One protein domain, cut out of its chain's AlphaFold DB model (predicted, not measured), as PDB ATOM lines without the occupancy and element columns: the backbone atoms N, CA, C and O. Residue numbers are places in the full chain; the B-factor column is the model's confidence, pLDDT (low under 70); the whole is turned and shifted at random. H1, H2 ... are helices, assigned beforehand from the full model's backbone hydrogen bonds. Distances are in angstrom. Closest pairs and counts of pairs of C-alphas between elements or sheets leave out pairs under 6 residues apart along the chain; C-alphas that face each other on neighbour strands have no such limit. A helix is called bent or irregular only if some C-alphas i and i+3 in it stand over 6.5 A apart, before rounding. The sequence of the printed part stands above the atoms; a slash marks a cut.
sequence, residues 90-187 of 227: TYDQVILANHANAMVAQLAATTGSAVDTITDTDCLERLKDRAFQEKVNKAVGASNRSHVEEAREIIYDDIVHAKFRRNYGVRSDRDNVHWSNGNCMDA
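Overview. This is residues 90 to 187 of the 227 residues of an uncharacterized protein of Friedmanniomyces endolithicus (UniProt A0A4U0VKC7). What is the main shape? Two long helices, H1 and H4, cross as an X, H1 kinked near residue 111; the small helices H2 and H3 pack on the first turns of H4, and the tail with H5 folds back towards the first residues of H1. What is it made of? The 98 printed residues hold five named helices, H1 to H5 in chain order, and no named strand: all helix. How large? It is elongated, 43 by 28 by 22 A, and only just compact, close to loose, with a radius of gyration of the C-alphas of 14.9 A.

Along the chain. Where is the longest helix? H1, residues 92 to 117, spans 36.3 A from C-alpha 92 at (102.179, 134.058, 118.566); it is irregular, with C-alphas 110 and 113 7.5 A apart. Where are the others? H4 is residues 147 to 168, 31.3 A, ending at (101.394, 117.338, 116.436). H2 is residues 120 to 126, 9.8 A; H3 is 130 to 140, 15.1 A; H5 is 174 to 177, 6.2 A.

Arrangement. What does the hub, H4, touch? H1 touches it with residues 103 to 115 alone, C-alphas of Ala 108 and Val 160 closest at 6.0 A, at a steep tilt of 58 degrees, opposite ways. With residues 148 to 155 alone it touches H2, Cys 123 to Ala 151 closest at 5.7 A between C-alphas, only just about perpendicular at 72 degrees. With residues 147 to 154 alone it touches H3, C-alphas of Val 136 and Ala 151 closest at 6.0 A, a steep tilt of 69.7 degrees, only just short of perpendicular, opposite ways. And H5? H1 and H5 only just touch, with 3 pairs of C-alphas within 8 A, on H1 residues 93 to 97 alone; the closest are those of Ala 97 and Asp 175, 6.3 A. Do the backbones fit? Every O i to N i+4 pair is within hydrogen-bond range in H2, H3 and H4, and 17 of 22 in H1; H5 is too short for such a pair.

Size, cuts and confidence. How far does it reach? The two farthest C-alphas, of Thr 90 and Thr 121, are 43.9 A apart. Are there cuts or long links? The printed part has no cut, and no link is long. Where is confidence low? The pLDDT is under 70 at residues 111 to 116 and 165 to 187.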
ATOM      1  N   THR A  90     102.699 137.025 113.518       71.19
ATOM      2  CA  THR A  90     102.528 137.641 114.826       71.19
ATOM      3  C   THR A  90     103.488 137.007 115.822       71.19
ATOM      4  O   THR A  90     104.066 135.938 115.597       71.19
ATOM      5  N   TYR A  91     103.623 137.671 116.967       76.19
ATOM      6  CA  TYR A  91     104.409 137.187 118.098       76.19
ATOM      7  C   TYR A  91     103.960 135.799 118.600       76.19
ATOM      8  O   TYR A  91     104.753 135.064 119.188       76.19
ATOM      9  N   ASP A  92     102.724 135.392 118.292       74.88
ATOM     10  CA  ASP A  92     102.179 134.058 118.566       74.88
ATOM     11  C   ASP A  92     103.081 132.936 118.053       74.88
ATOM     12  O   ASP A  92     103.217 131.892 118.688       74.88
ATOM     13  N   GLN A  93     103.736 133.152 116.913       73.56
ATOM     14  CA  GLN A  93     104.598 132.147 116.306       73.56
ATOM     15  C   GLN A  93     105.945 132.016 117.029       73.56
ATOM     16  O   GLN A  93     106.448 130.898 117.123       73.56
ATOM     17  N   VAL A  94     106.475 133.098 117.624       72.81
ATOM     18  CA  VAL A  94     107.650 133.024 118.521       72.81
ATOM     19  C   VAL A  94     107.320 132.130 119.711       72.81
ATOM     20  O   VAL A  94     108.066 131.216 120.057       72.81
ATOM     21  N   ILE A  95     106.179 132.402 120.350       79.31
ATOM     22  CA  ILE A  95     105.738 131.673 121.538       79.31
ATOM     23  C   ILE A  95     105.509 130.199 121.182       79.31
ATOM     24  O   ILE A  95     105.949 129.311 121.915       79.31
ATOM     25  N   LEU A  96     104.876 129.928 120.038       78.00
ATOM     26  CA  LEU A  96     104.660 128.568 119.556       78.00
ATOM     27  C   LEU A  96     105.978 127.835 119.283       78.00
ATOM     28  O   LEU A  96     106.104 126.683 119.691       78.00
ATOM     29  N   ALA A  97     106.958 128.487 118.650       74.25
ATOM     30  CA  ALA A  97     108.279 127.909 118.405       74.25
ATOM     31  C   ALA A  97     108.989 127.561 119.724       74.25
ATOM     32  O   ALA A  97     109.494 126.452 119.889       74.25
ATOM     33  N   ASN A  98     108.931 128.448 120.720       79.69
ATOM     34  CA  ASN A  98     109.474 128.174 122.052       79.69
ATOM     35  C   ASN A  98     108.794 126.967 122.717       79.69
ATOM     36  O   ASN A  98     109.460 126.112 123.306       79.69
ATOM     37  N   HIS A  99     107.467 126.861 122.608       83.12
ATOM     38  CA  HIS A  99     106.729 125.702 123.104       83.12
ATOM     39  C   HIS A  99     107.054 124.418 122.331       83.12
ATOM     40  O   HIS A  99     107.138 123.356 122.950       83.12
ATOM     41  N   ALA A 100     107.260 124.501 121.016       77.69
ATOM     42  CA  ALA A 100     107.662 123.377 120.179       77.69
ATOM     43  C   ALA A 100     109.050 122.868 120.577       77.69
ATOM     44  O   ALA A 100     109.198 121.679 120.838       77.69
ATOM     45  N   ASN A 101     110.023 123.764 120.754       75.75
ATOM     46  CA  ASN A 101     111.375 123.424 121.208       75.75
ATOM     47  C   ASN A 101     111.367 122.736 122.580       75.75
ATOM     48  O   ASN A 101     112.006 121.701 122.772       75.75
ATOM     49  N   ALA A 102     110.582 123.255 123.530       80.25
ATOM     50  CA  ALA A 102     110.418 122.613 124.833       80.25
ATOM     51  C   ALA A 102     109.824 121.197 124.714       80.25
ATOM     52  O   ALA A 102     110.156 120.309 125.498       80.25
ATOM     53  N   MET A 103     108.947 120.976 123.733       79.31
ATOM     54  CA  MET A 103     108.301 119.688 123.516       79.31
ATOM     55  C   MET A 103     109.191 118.704 122.746       79.31
ATOM     56  O   MET A 103     109.178 117.516 123.052       79.31
ATOM     57  N   VAL A 104     110.036 119.185 121.831       76.44
ATOM     58  CA  VAL A 104     111.133 118.413 121.224       76.44
ATOM     59  C   VAL A 104     112.070 117.892 122.312       76.44
ATOM     60  O   VAL A 104     112.361 116.702 122.333       76.44
ATOM     61  N   ALA A 105     112.446 118.726 123.286       75.88
ATOM     62  CA  ALA A 105     113.276 118.292 124.411       75.88
ATOM     63  C   ALA A 105     112.599 117.200 125.266       75.88
ATOM     64  O   ALA A 105     113.240 116.229 125.665       75.88
ATOM     65  N   GLN A 106     111.289 117.308 125.513       77.94
ATOM     66  CA  GLN A 106     110.532 116.270 126.230       77.94
ATOM     67  C   GLN A 106     110.389 114.978 125.413       77.94
ATOM     68  O   GLN A 106     110.480 113.875 125.960       77.94
ATOM     69  N   LEU A 107     110.194 115.093 124.098       77.06
ATOM     70  CA  LEU A 107     110.182 113.948 123.192       77.06
ATOM     71  C   LEU A 107     111.548 113.279 123.128       77.06
ATOM     72  O   LEU A 107     111.597 112.057 123.134       77.06
ATOM     73  N   ALA A 108     112.637 114.042 123.123       75.75
ATOM     74  CA  ALA A 108     113.984 113.505 123.219       75.75
ATOM     75  C   ALA A 108     114.178 112.774 124.558       75.75
ATOM     76  O   ALA A 108     114.603 111.628 124.575       75.75
ATOM     77  N   ALA A 109     113.767 113.355 125.686       75.00
ATOM     78  CA  ALA A 109     113.875 112.677 126.981       75.00
ATOM     79  C   ALA A 109     113.090 111.349 127.027       75.00
ATOM     80  O   ALA A 109     113.583 110.348 127.537       75.00
ATOM     81  N   THR A 110     111.885 111.312 126.453       71.00
ATOM     82  CA  THR A 110     111.065 110.084 126.374       71.00
ATOM     83  C   THR A 110     111.537 109.108 125.295       71.00
ATOM     84  O   THR A 110     111.292 107.909 125.394       71.00
ATOM     85  N   THR A 111     112.230 109.607 124.272       66.00
ATOM     86  CA  THR A 111     112.810 108.829 123.173       66.00
ATOM     87  C   THR A 111     114.258 108.437 123.458       66.00
ATOM     88  O   THR A 111     114.844 107.767 122.622       66.00
ATOM     89  N   GLY A 112     114.833 108.771 124.620       57.97
ATOM     90  CA  GLY A 112     116.239 108.502 124.951       57.97
ATOM     91  C   GLY A 112     116.664 107.043 124.744       57.97
ATOM     92  O   GLY A 112     117.778 106.794 124.308       57.97
ATOM     93  N   SER A 113     115.748 106.081 124.902       56.88
ATOM     94  CA  SER A 113     115.985 104.661 124.582       56.88
ATOM     95  C   SER A 113     116.188 104.356 123.089       56.88
ATOM     96  O   SER A 113     116.537 103.236 122.742       56.88
ATOM     97  N   ALA A 114     115.928 105.308 122.191       57.31
ATOM     98  CA  ALA A 114     116.100 105.161 120.749       57.31
ATOM     99  C   ALA A 114     117.472 105.643 120.253       57.31
ATOM    100  O   ALA A 114     117.869 105.239 119.164       57.31
ATOM    101  N   VAL A 115     118.219 106.450 121.021       63.00
ATOM    102  CA  VAL A 115     119.623 106.765 120.670       63.00
ATOM    103  C   VAL A 115     120.425 105.468 120.592       63.00
ATOM    104  O   VAL A 115     121.130 105.234 119.616       63.00
ATOM    105  N   ASP A 116     120.210 104.580 121.566       66.94
ATOM    106  CA  ASP A 116     120.852 103.264 121.647       66.94
ATOM    107  C   ASP A 116     120.419 102.305 120.523       66.94
ATOM    108  O   ASP A 116     121.058 101.279 120.300       66.94
ATOM    109  N   THR A 117     119.339 102.625 119.799       74.94
ATOM    110  CA  THR A 117     118.897 101.849 118.628       74.94
ATOM    111  C   THR A 117     119.539 102.304 117.318       74.94
ATOM    112  O   THR A 117     119.414 101.592 116.325       74.94
ATOM    113  N   ILE A 118     120.224 103.455 117.299       82.62
ATOM    114  CA  ILE A 118     120.943 103.948 116.119       82.62
ATOM    115  C   ILE A 118     122.346 103.342 116.129       82.62
ATOM    116  O   ILE A 118     123.185 103.686 116.964       82.62
ATOM    117  N   THR A 119     122.615 102.445 115.186       86.62
ATOM    118  CA  THR A 119     123.901 101.750 115.108       86.62
ATOM    119  C   THR A 119     124.945 102.562 114.338       86.62
ATOM    120  O   THR A 119     124.625 103.452 113.544       86.62
ATOM    121  N   ASP A 120     126.225 102.229 114.523       88.12
ATOM    122  CA  ASP A 120     127.313 102.808 113.717       88.12
ATOM    123  C   ASP A 120     127.137 102.512 112.228       88.12
ATOM    124  O   ASP A 120     127.490 103.331 111.382       88.12
ATOM    125  N   THR A 121     126.555 101.357 111.901       88.88
ATOM    126  CA  THR A 121     126.256 100.974 110.522       88.88
ATOM    127  C   THR A 121     125.249 101.930 109.888       88.88
ATOM    128  O   THR A 121     125.501 102.404 108.780       88.88
ATOM    129  N   ASP A 122     124.184 102.296 110.611       87.06
ATOM    130  CA  ASP A 122     123.192 103.273 110.140       87.06
ATOM    131  C   ASP A 122     123.836 104.644 109.896       87.06
ATOM    132  O   ASP A 122     123.572 105.300 108.886       87.06
ATOM    133  N   CYS A 123     124.731 105.063 110.798       88.38
ATOM    134  CA  CYS A 123     125.453 106.331 110.690       88.38
ATOM    135  C   CYS A 123     126.367 106.355 109.460       88.38
ATOM    136  O   CYS A 123     126.338 107.305 108.677       88.38
ATOM    137  N   LEU A 124     127.156 105.295 109.262       88.56
ATOM    138  CA  LEU A 124     128.060 105.157 108.118       88.56
ATOM    139  C   LEU A 124     127.303 105.075 106.791       88.56
ATOM    140  O   LEU A 124     127.782 105.587 105.781       88.56
ATOM    141  N   GLU A 125     126.129 104.447 106.774       90.69
ATOM    142  CA  GLU A 125     125.274 104.420 105.592       90.69
ATOM    143  C   GLU A 125     124.717 105.810 105.273       90.69
ATOM    144  O   GLU A 125     124.799 106.247 104.124       90.69
ATOM    145  N   ARG A 126     124.235 106.543 106.284       87.06
ATOM    146  CA  ARG A 126     123.738 107.918 106.121       87.06
ATOM    147  C   ARG A 126     124.825 108.884 105.654       87.06
ATOM    148  O   ARG A 126     124.550 109.751 104.834       87.06
ATOM    149  N   LEU A 127     126.060 108.706 106.121       89.81
ATOM    150  CA  LEU A 127     127.227 109.502 105.719       89.81
ATOM    151  C   LEU A 127     127.617 109.345 104.243       89.81
ATOM    152  O   LEU A 127     128.392 110.158 103.743       89.81
ATOM    153  N   LYS A 128     127.090 108.340 103.531       91.56
ATOM    154  CA  LYS A 128     127.260 108.225 102.071       91.56
ATOM    155  C   LYS A 128     126.440 109.267 101.309       91.56
ATOM    156  O   LYS A 128     126.752 109.553 100.154       91.56
ATOM    157  N   ASP A 129     125.393 109.812 101.927       93.06
ATOM    158  CA  ASP A 129     124.631 110.914 101.356       93.06
ATOM    159  C   ASP A 129     125.432 112.216 101.467       93.06
ATOM    160  O   ASP A 129     125.820 112.642 102.556       93.06
ATOM    161  N   ARG A 130     125.675 112.861 100.324       91.06
ATOM    162  CA  ARG A 130     126.518 114.059 100.247       91.06
ATOM    163  C   ARG A 130     125.952 115.232 101.052       91.06
ATOM    164  O   ARG A 130     126.718 115.942 101.697       91.06
ATOM    165  N   ALA A 131     124.635 115.438 101.028       88.75
ATOM    166  CA  ALA A 131     124.007 116.549 101.740       88.75
ATOM    167  C   ALA A 131     124.078 116.334 103.259       88.75
ATOM    168  O   ALA A 131     124.374 117.261 104.018       88.75
ATOM    169  N   PHE A 132     123.872 115.096 103.706       89.38
ATOM    170  CA  PHE A 132     124.042 114.719 105.104       89.38
ATOM    171  C   PHE A 132     125.505 114.832 105.555       89.38
ATOM    172  O   PHE A 132     125.784 115.381 106.621       89.38
ATOM    173  N   GLN A 133     126.453 114.388 104.729       90.75
ATOM    174  CA  GLN A 133     127.882 114.492 105.015       90.75
ATOM    175  C   GLN A 133     128.332 115.951 105.185       90.75
ATOM    176  O   GLN A 133     129.070 116.264 106.118       90.75
ATOM    177  N   GLU A 134     127.861 116.863 104.333       90.81
ATOM    178  CA  GLU A 134     128.131 118.301 104.468       90.81
ATOM    179  C   GLU A 134     127.570 118.866 105.788       90.81
ATOM    180  O   GLU A 134     128.262 119.627 106.474       90.81
ATOM    181  N   LYS A 135     126.363 118.439 106.199       87.94
ATOM    182  CA  LYS A 135     125.755 118.798 107.497       87.94
ATOM    183  C   LYS A 135     126.622 118.320 108.671       87.94
ATOM    184  O   LYS A 135     126.912 119.114 109.567       87.94
ATOM    185  N   VAL A 136     127.091 117.069 108.641       89.88
ATOM    186  CA  VAL A 136     127.962 116.488 109.683       89.88
ATOM    187  C   VAL A 136     129.326 117.177 109.727       89.88
ATOM    188  O   VAL A 136     129.796 117.520 110.807       89.88
ATOM    189  N   ASN A 137     129.959 117.435 108.582       89.62
ATOM    190  CA  ASN A 137     131.265 118.103 108.531       89.62
ATOM    191  C   ASN A 137     131.218 119.503 109.150       89.62
ATOM    192  O   ASN A 137     132.142 119.904 109.855       89.62
ATOM    193  N   LYS A 138     130.124 120.235 108.923       87.75
ATOM    194  CA  LYS A 138     129.904 121.540 109.548       87.75
ATOM    195  C   LYS A 138     129.747 121.429 111.068       87.75
ATOM    196  O   LYS A 138     130.279 122.274 111.781       87.75
ATOM    197  N   ALA A 139     129.036 120.408 111.550       84.50
ATOM    198  CA  ALA A 139     128.835 120.165 112.979       84.50
ATOM    199  C   ALA A 139     130.136 119.749 113.682       84.50
ATOM    200  O   ALA A 139     130.497 120.351 114.687       84.50
ATOM    201  N   VAL A 140     130.896 118.818 113.095       86.75
ATOM    202  CA  VAL A 140     132.229 118.419 113.582       86.75
ATOM    203  C   VAL A 140     133.214 119.586 113.535       86.75
ATOM    204  O   VAL A 140     134.036 119.731 114.421       86.75
ATOM    205  N   GLY A 141     133.122 120.494 112.560       81.44
ATOM    206  CA  GLY A 141     133.932 121.719 112.578       81.44
ATOM    207  C   GLY A 141     133.657 122.629 113.786       81.44
ATOM    208  O   GLY A 141     134.493 123.464 114.125       81.44
ATOM    209  N   ALA A 142     132.498 122.475 114.431       78.75
ATOM    210  CA  ALA A 142     132.075 123.229 115.607       78.75
ATOM    211  C   ALA A 142     132.170 122.428 116.922       78.75
ATOM    212  O   ALA A 142     131.949 123.001 117.991       78.75
ATOM    213  N   SER A 143     132.491 121.130 116.871       81.81
ATOM    214  CA  SER A 143     132.553 120.237 118.032       81.81
ATOM    215  C   SER A 143     133.829 119.386 118.022       81.81
ATOM    216  O   SER A 143     134.411 119.113 116.986       81.81
ATOM    217  N   ASN A 144     134.293 118.917 119.180       84.88
ATOM    218  CA  ASN A 144     135.448 118.002 119.241       84.88
ATOM    219  C   ASN A 144     135.039 116.519 119.116       84.88
ATOM    220  O   ASN A 144     135.758 115.644 119.600       84.88
ATOM    221  N   ARG A 145     133.861 116.225 118.551       86.62
ATOM    222  CA  ARG A 145     133.311 114.863 118.457       86.62
ATOM    223  C   ARG A 145     133.712 114.191 117.145       86.62
ATOM    224  O   ARG A 145     134.052 114.853 116.166       86.62
ATOM    225  N   SER A 146     133.668 112.862 117.112       90.62
ATOM    226  CA  SER A 146     133.899 112.114 115.872       90.62
ATOM    227  C   SER A 146     132.746 112.301 114.873       90.62
ATOM    228  O   SER A 146     131.608 112.585 115.251       90.62
ATOM    229  N   HIS A 147     133.012 112.073 113.581       86.81
ATOM    230  CA  HIS A 147     131.971 112.119 112.544       86.81
ATOM    231  C   HIS A 147     130.815 111.148 112.804       86.81
ATOM    232  O   HIS A 147     129.679 111.459 112.460       86.81
ATOM    233  N   VAL A 148     131.090 109.984 113.397       88.12
ATOM    234  CA  VAL A 148     130.063 108.975 113.688       88.12
ATOM    235  C   VAL A 148     129.184 109.418 114.857       88.12
ATOM    236  O   VAL A 148     127.967 109.281 114.782       88.12
ATOM    237  N   GLU A 149     129.771 110.008 115.900       86.38
ATOM    238  CA  GLU A 149     129.010 110.552 117.032       86.38
ATOM    239  C   GLU A 149     128.112 111.716 116.603       86.38
ATOM    240  O   GLU A 149     126.934 111.730 116.950       86.38
ATOM    241  N   GLU A 150     128.625 112.654 115.799       89.25
ATOM    242  CA  GLU A 150     127.795 113.741 115.264       89.25
ATOM    243  C   GLU A 150     126.724 113.229 114.301       89.25
ATOM    244  O   GLU A 150     125.578 113.669 114.356       89.25
ATOM    245  N   ALA A 151     127.049 112.259 113.442       87.31
ATOM    246  CA  ALA A 151     126.049 111.637 112.582       87.31
ATOM    247  C   ALA A 151     124.913 111.011 113.406       87.31
ATOM    248  O   ALA A 151     123.744 111.197 113.063       87.31
ATOM    249  N   ARG A 152     125.236 110.325 114.509       87.56
ATOM    250  CA  ARG A 152     124.242 109.720 115.402       87.56
ATOM    251  C   ARG A 152     123.336 110.770 116.040       87.56
ATOM    252  O   ARG A 152     122.119 110.602 116.020       87.56
ATOM    253  N   GLU A 153     123.908 111.852 116.557       86.12
ATOM    254  CA  GLU A 153     123.153 112.958 117.162       86.12
ATOM    255  C   GLU A 153     122.226 113.641 116.154       86.12
ATOM    256  O   GLU A 153     121.058 113.887 116.446       86.12
ATOM    257  N   ILE A 154     122.703 113.886 114.932       86.81
ATOM    258  CA  ILE A 154     121.883 114.499 113.882       86.81
ATOM    259  C   ILE A 154     120.745 113.563 113.449       86.81
ATOM    260  O   ILE A 154     119.616 114.019 113.278       86.81
ATOM    261  N   ILE A 155     121.006 112.260 113.291       85.75
ATOM    262  CA  ILE A 155     119.959 111.268 112.977       85.75
ATOM    263  C   ILE A 155     118.921 111.226 114.098       85.75
ATOM    264  O   ILE A 155     117.718 111.186 113.836       85.75
ATOM    265  N   TYR A 156     119.380 111.243 115.347       84.56
ATOM    266  CA  TYR A 156     118.504 111.262 116.503       84.56
ATOM    267  C   TYR A 156     117.611 112.506 116.521       84.56
ATOM    268  O   TYR A 156     116.391 112.386 116.657       84.56
ATOM    269  N   ASP A 157     118.196 113.683 116.310       82.44
ATOM    270  CA  ASP A 157     117.463 114.941 116.229       82.44
ATOM    271  C   ASP A 157     116.419 114.917 115.101       82.44
ATOM    272  O   ASP A 157     115.249 115.243 115.325       82.44
ATOM    273  N   ASP A 158     116.791 114.421 113.917       82.62
ATOM    274  CA  ASP A 158     115.881 114.271 112.778       82.62
ATOM    275  C   ASP A 158     114.699 113.326 113.115       82.62
ATOM    276  O   ASP A 158     113.553 113.599 112.734       82.62
ATOM    277  N   ILE A 159     114.936 112.243 113.872       82.12
ATOM    278  CA  ILE A 159     113.895 111.309 114.345       82.12
ATOM    279  C   ILE A 159     112.958 111.985 115.349       82.12
ATOM    280  O   ILE A 159     111.733 111.842 115.237       82.12
ATOM    281  N   VAL A 160     113.497 112.706 116.336       79.62
ATOM    282  CA  VAL A 160     112.692 113.412 117.345       79.62
ATOM    283  C   VAL A 160     111.806 114.454 116.664       79.62
ATOM    284  O   VAL A 160     110.595 114.495 116.909       79.62
ATOM    285  N   HIS A 161     112.367 115.224 115.736       76.94
ATOM    286  CA  HIS A 161     111.628 116.191 114.934       76.94
ATOM    287  C   HIS A 161     110.562 115.530 114.053       76.94
ATOM    288  O   HIS A 161     109.425 116.003 113.993       76.94
ATOM    289  N   ALA A 162     110.865 114.398 113.414       73.56
ATOM    290  CA  ALA A 162     109.879 113.650 112.637       73.56
ATOM    291  C   ALA A 162     108.716 113.142 113.505       73.56
ATOM    292  O   ALA A 162     107.554 113.261 113.104       73.56
ATOM    293  N   LYS A 163     109.000 112.629 114.711       73.81
ATOM    294  CA  LYS A 163     107.969 112.234 115.685       73.81
ATOM    295  C   LYS A 163     107.127 113.427 116.122       73.81
ATOM    296  O   LYS A 163     105.904 113.313 116.167       73.81
ATOM    297  N   PHE A 164     107.755 114.568 116.396       72.62
ATOM    298  CA  PHE A 164     107.051 115.799 116.734       72.62
ATOM    299  C   PHE A 164     106.088 116.219 115.610       72.62
ATOM    300  O   PHE A 164     104.893 116.385 115.855       72.62
ATOM    301  N   ARG A 165     106.566 116.283 114.359       68.75
ATOM    302  CA  ARG A 165     105.740 116.616 113.184       68.75
ATOM    303  C   ARG A 165     104.580 115.640 112.994       68.75
ATOM    304  O   ARG A 165     103.452 116.070 112.763       68.75
ATOM    305  N   ARG A 166     104.829 114.334 113.138       66.44
ATOM    306  CA  ARG A 166     103.798 113.292 113.008       66.44
ATOM    307  C   ARG A 166     102.731 113.385 114.098       66.44
ATOM    308  O   ARG A 166     101.552 113.257 113.791       66.44
ATOM    309  N   ASN A 167     103.136 113.602 115.348       66.75
ATOM    310  CA  ASN A 167     102.227 113.584 116.495       66.75
ATOM    311  C   ASN A 167     101.421 114.880 116.632       66.75
ATOM    312  O   ASN A 167     100.280 114.840 117.084       66.75
ATOM    313  N   TYR A 168     101.999 116.017 116.238       64.69
ATOM    314  CA  TYR A 168     101.394 117.338 116.436       64.69
ATOM    315  C   TYR A 168     100.998 118.041 115.131       64.69
ATOM    316  O   TYR A 168     100.519 119.172 115.163       64.69
ATOM    317  N   GLY A 169     101.170 117.386 113.977       55.97
ATOM    318  CA  GLY A 169     100.704 117.887 112.680       55.97
ATOM    319  C   GLY A 169     101.447 119.124 112.165       55.97
ATOM    320  O   GLY A 169     100.945 119.807 111.270       55.97
ATOM    321  N   VAL A 170     102.630 119.427 112.711       60.78
ATOM    322  CA  VAL A 170     103.475 120.537 112.248       60.78
ATOM    323  C   VAL A 170     104.066 120.157 110.889       60.78
ATOM    324  O   VAL A 170     104.808 119.185 110.771       60.78
ATOM    325  N   ARG A 171     103.686 120.888 109.834       47.94
ATOM    326  CA  ARG A 171     103.910 120.466 108.438       47.94
ATOM    327  C   ARG A 171     105.321 120.728 107.893       47.94
ATOM    328  O   ARG A 171     105.627 120.215 106.822       47.94
ATOM    329  N   SER A 172     106.174 121.494 108.575       52.38
ATOM    330  CA  SER A 172     107.496 121.858 108.034       52.38
ATOM    331  C   SER A 172     108.469 122.393 109.086       52.38
ATOM    332  O   SER A 172     108.032 123.036 110.038       52.38
ATOM    333  N   ASP A 173     109.772 122.278 108.810       51.22
ATOM    334  CA  ASP A 173     110.874 122.904 109.574       51.22
ATOM    335  C   ASP A 173     110.937 124.437 109.435       51.22
ATOM    336  O   ASP A 173     111.793 125.090 110.038       51.22
ATOM    337  N   ARG A 174     109.989 125.018 108.684       52.47
ATOM    338  CA  ARG A 174     109.758 126.461 108.493       52.47
ATOM    339  C   ARG A 174     109.830 127.253 109.799       52.47
ATOM    340  O   ARG A 174     110.327 128.375 109.800       52.47
ATOM    341  N   ASP A 175     109.345 126.672 110.897       52.47
ATOM    342  CA  ASP A 175     109.310 127.327 112.205       52.47
ATOM    343  C   ASP A 175     110.497 126.956 113.130       52.47
ATOM    344  O   ASP A 175     110.652 127.567 114.181       52.47
ATOM    345  N   ASN A 176     111.397 126.048 112.730       52.25
ATOM    346  CA  ASN A 176     112.581 125.678 113.525       52.25
ATOM    347  C   ASN A 176     113.864 126.383 113.061       52.25
ATOM    348  O   ASN A 176     114.672 126.801 113.888       52.25
ATOM    349  N   VAL A 177     114.054 126.568 111.748       54.28
ATOM    350  CA  VAL A 177     115.292 127.159 111.199       54.28
ATOM    351  C   VAL A 177     115.379 128.668 111.467       54.28
ATOM    352  O   VAL A 177     116.452 129.183 111.778       54.28
ATOM    353  N   HIS A 178     114.248 129.377 111.399       51.47
ATOM    354  CA  HIS A 178     114.215 130.846 111.438       51.47
ATOM    355  C   HIS A 178     113.893 131.446 112.813       51.47
ATOM    356  O   HIS A 178     114.128 132.633 113.020       51.47
ATOM    357  N   TRP A 179     113.405 130.651 113.770       51.44
ATOM    358  CA  TRP A 179     113.051 131.131 115.116       51.44
ATOM    359  C   TRP A 179     114.104 130.809 116.185       51.44
ATOM    360  O   TRP A 179     113.894 131.080 117.364       51.44
ATOM    361  N   SER A 180     115.255 130.268 115.779       52.50
ATOM    362  CA  SER A 180     116.403 130.000 116.658       52.50
ATOM    363  C   SER A 180     117.009 131.276 117.264       52.50
ATOM    364  O   SER A 180     117.577 131.229 118.354       52.50
ATOM    365  N   ASN A 181     116.827 132.432 116.614       51.09
ATOM    366  CA  ASN A 181     117.153 133.739 117.182       51.09
ATOM    367  C   ASN A 181     115.951 134.292 117.951       51.09
ATOM    368  O   ASN A 181     115.078 134.960 117.389       51.09
ATOM    369  N   GLY A 182     115.924 134.005 119.254       51.09
ATOM    370  CA  GLY A 182     114.922 134.515 120.181       51.09
ATOM    371  C   GLY A 182     114.672 136.014 119.981       51.09
ATOM    372  O   GLY A 182     115.583 136.828 120.106       51.09
ATOM    373  N   ASN A 183     113.413 136.352 119.693       53.12
ATOM    374  CA  ASN A 183     112.824 137.699 119.621       53.12
ATOM    375  C   ASN A 183     112.913 138.481 118.299       53.12
ATOM    376  O   ASN A 183     112.425 139.611 118.260       53.12
ATOM    377  N   CYS A 184     113.438 137.932 117.199       57.00
ATOM    378  CA  CYS A 184     113.384 138.643 115.914       57.00
ATOM    379  C   CYS A 184     112.050 138.386 115.183       57.00
ATOM    380  O   CYS A 184     111.899 137.383 114.490       57.00
ATOM    381  N   MET A 185     111.081 139.304 115.314       57.44
ATOM    382  CA  MET A 185     109.799 139.240 114.579       57.44
ATOM    383  C   MET A 185     109.994 139.273 113.052       57.44
ATOM    384  O   MET A 185     109.215 138.672 112.313       57.44
ATOM    385  N   ASP A 186     111.078 139.903 112.588       60.00
ATOM    386  CA  ASP A 186     111.410 140.039 111.166       60.00
ATOM    387  C   ASP A 186     112.098 138.801 110.578       60.00
ATOM    388  O   ASP A 186     112.312 138.731 109.367       60.00
ATOM    389  N   ALA A 187     112.419 137.785 111.387       58.91
ATOM    390  CA  ALA A 187     113.122 136.591 110.916       58.91
ATOM    391  C   ALA A 187     112.360 135.833 109.813       58.91
ATOM    392  O   ALA A 187     112.974 135.142 109.002       58.91
TER     393      ALA A 187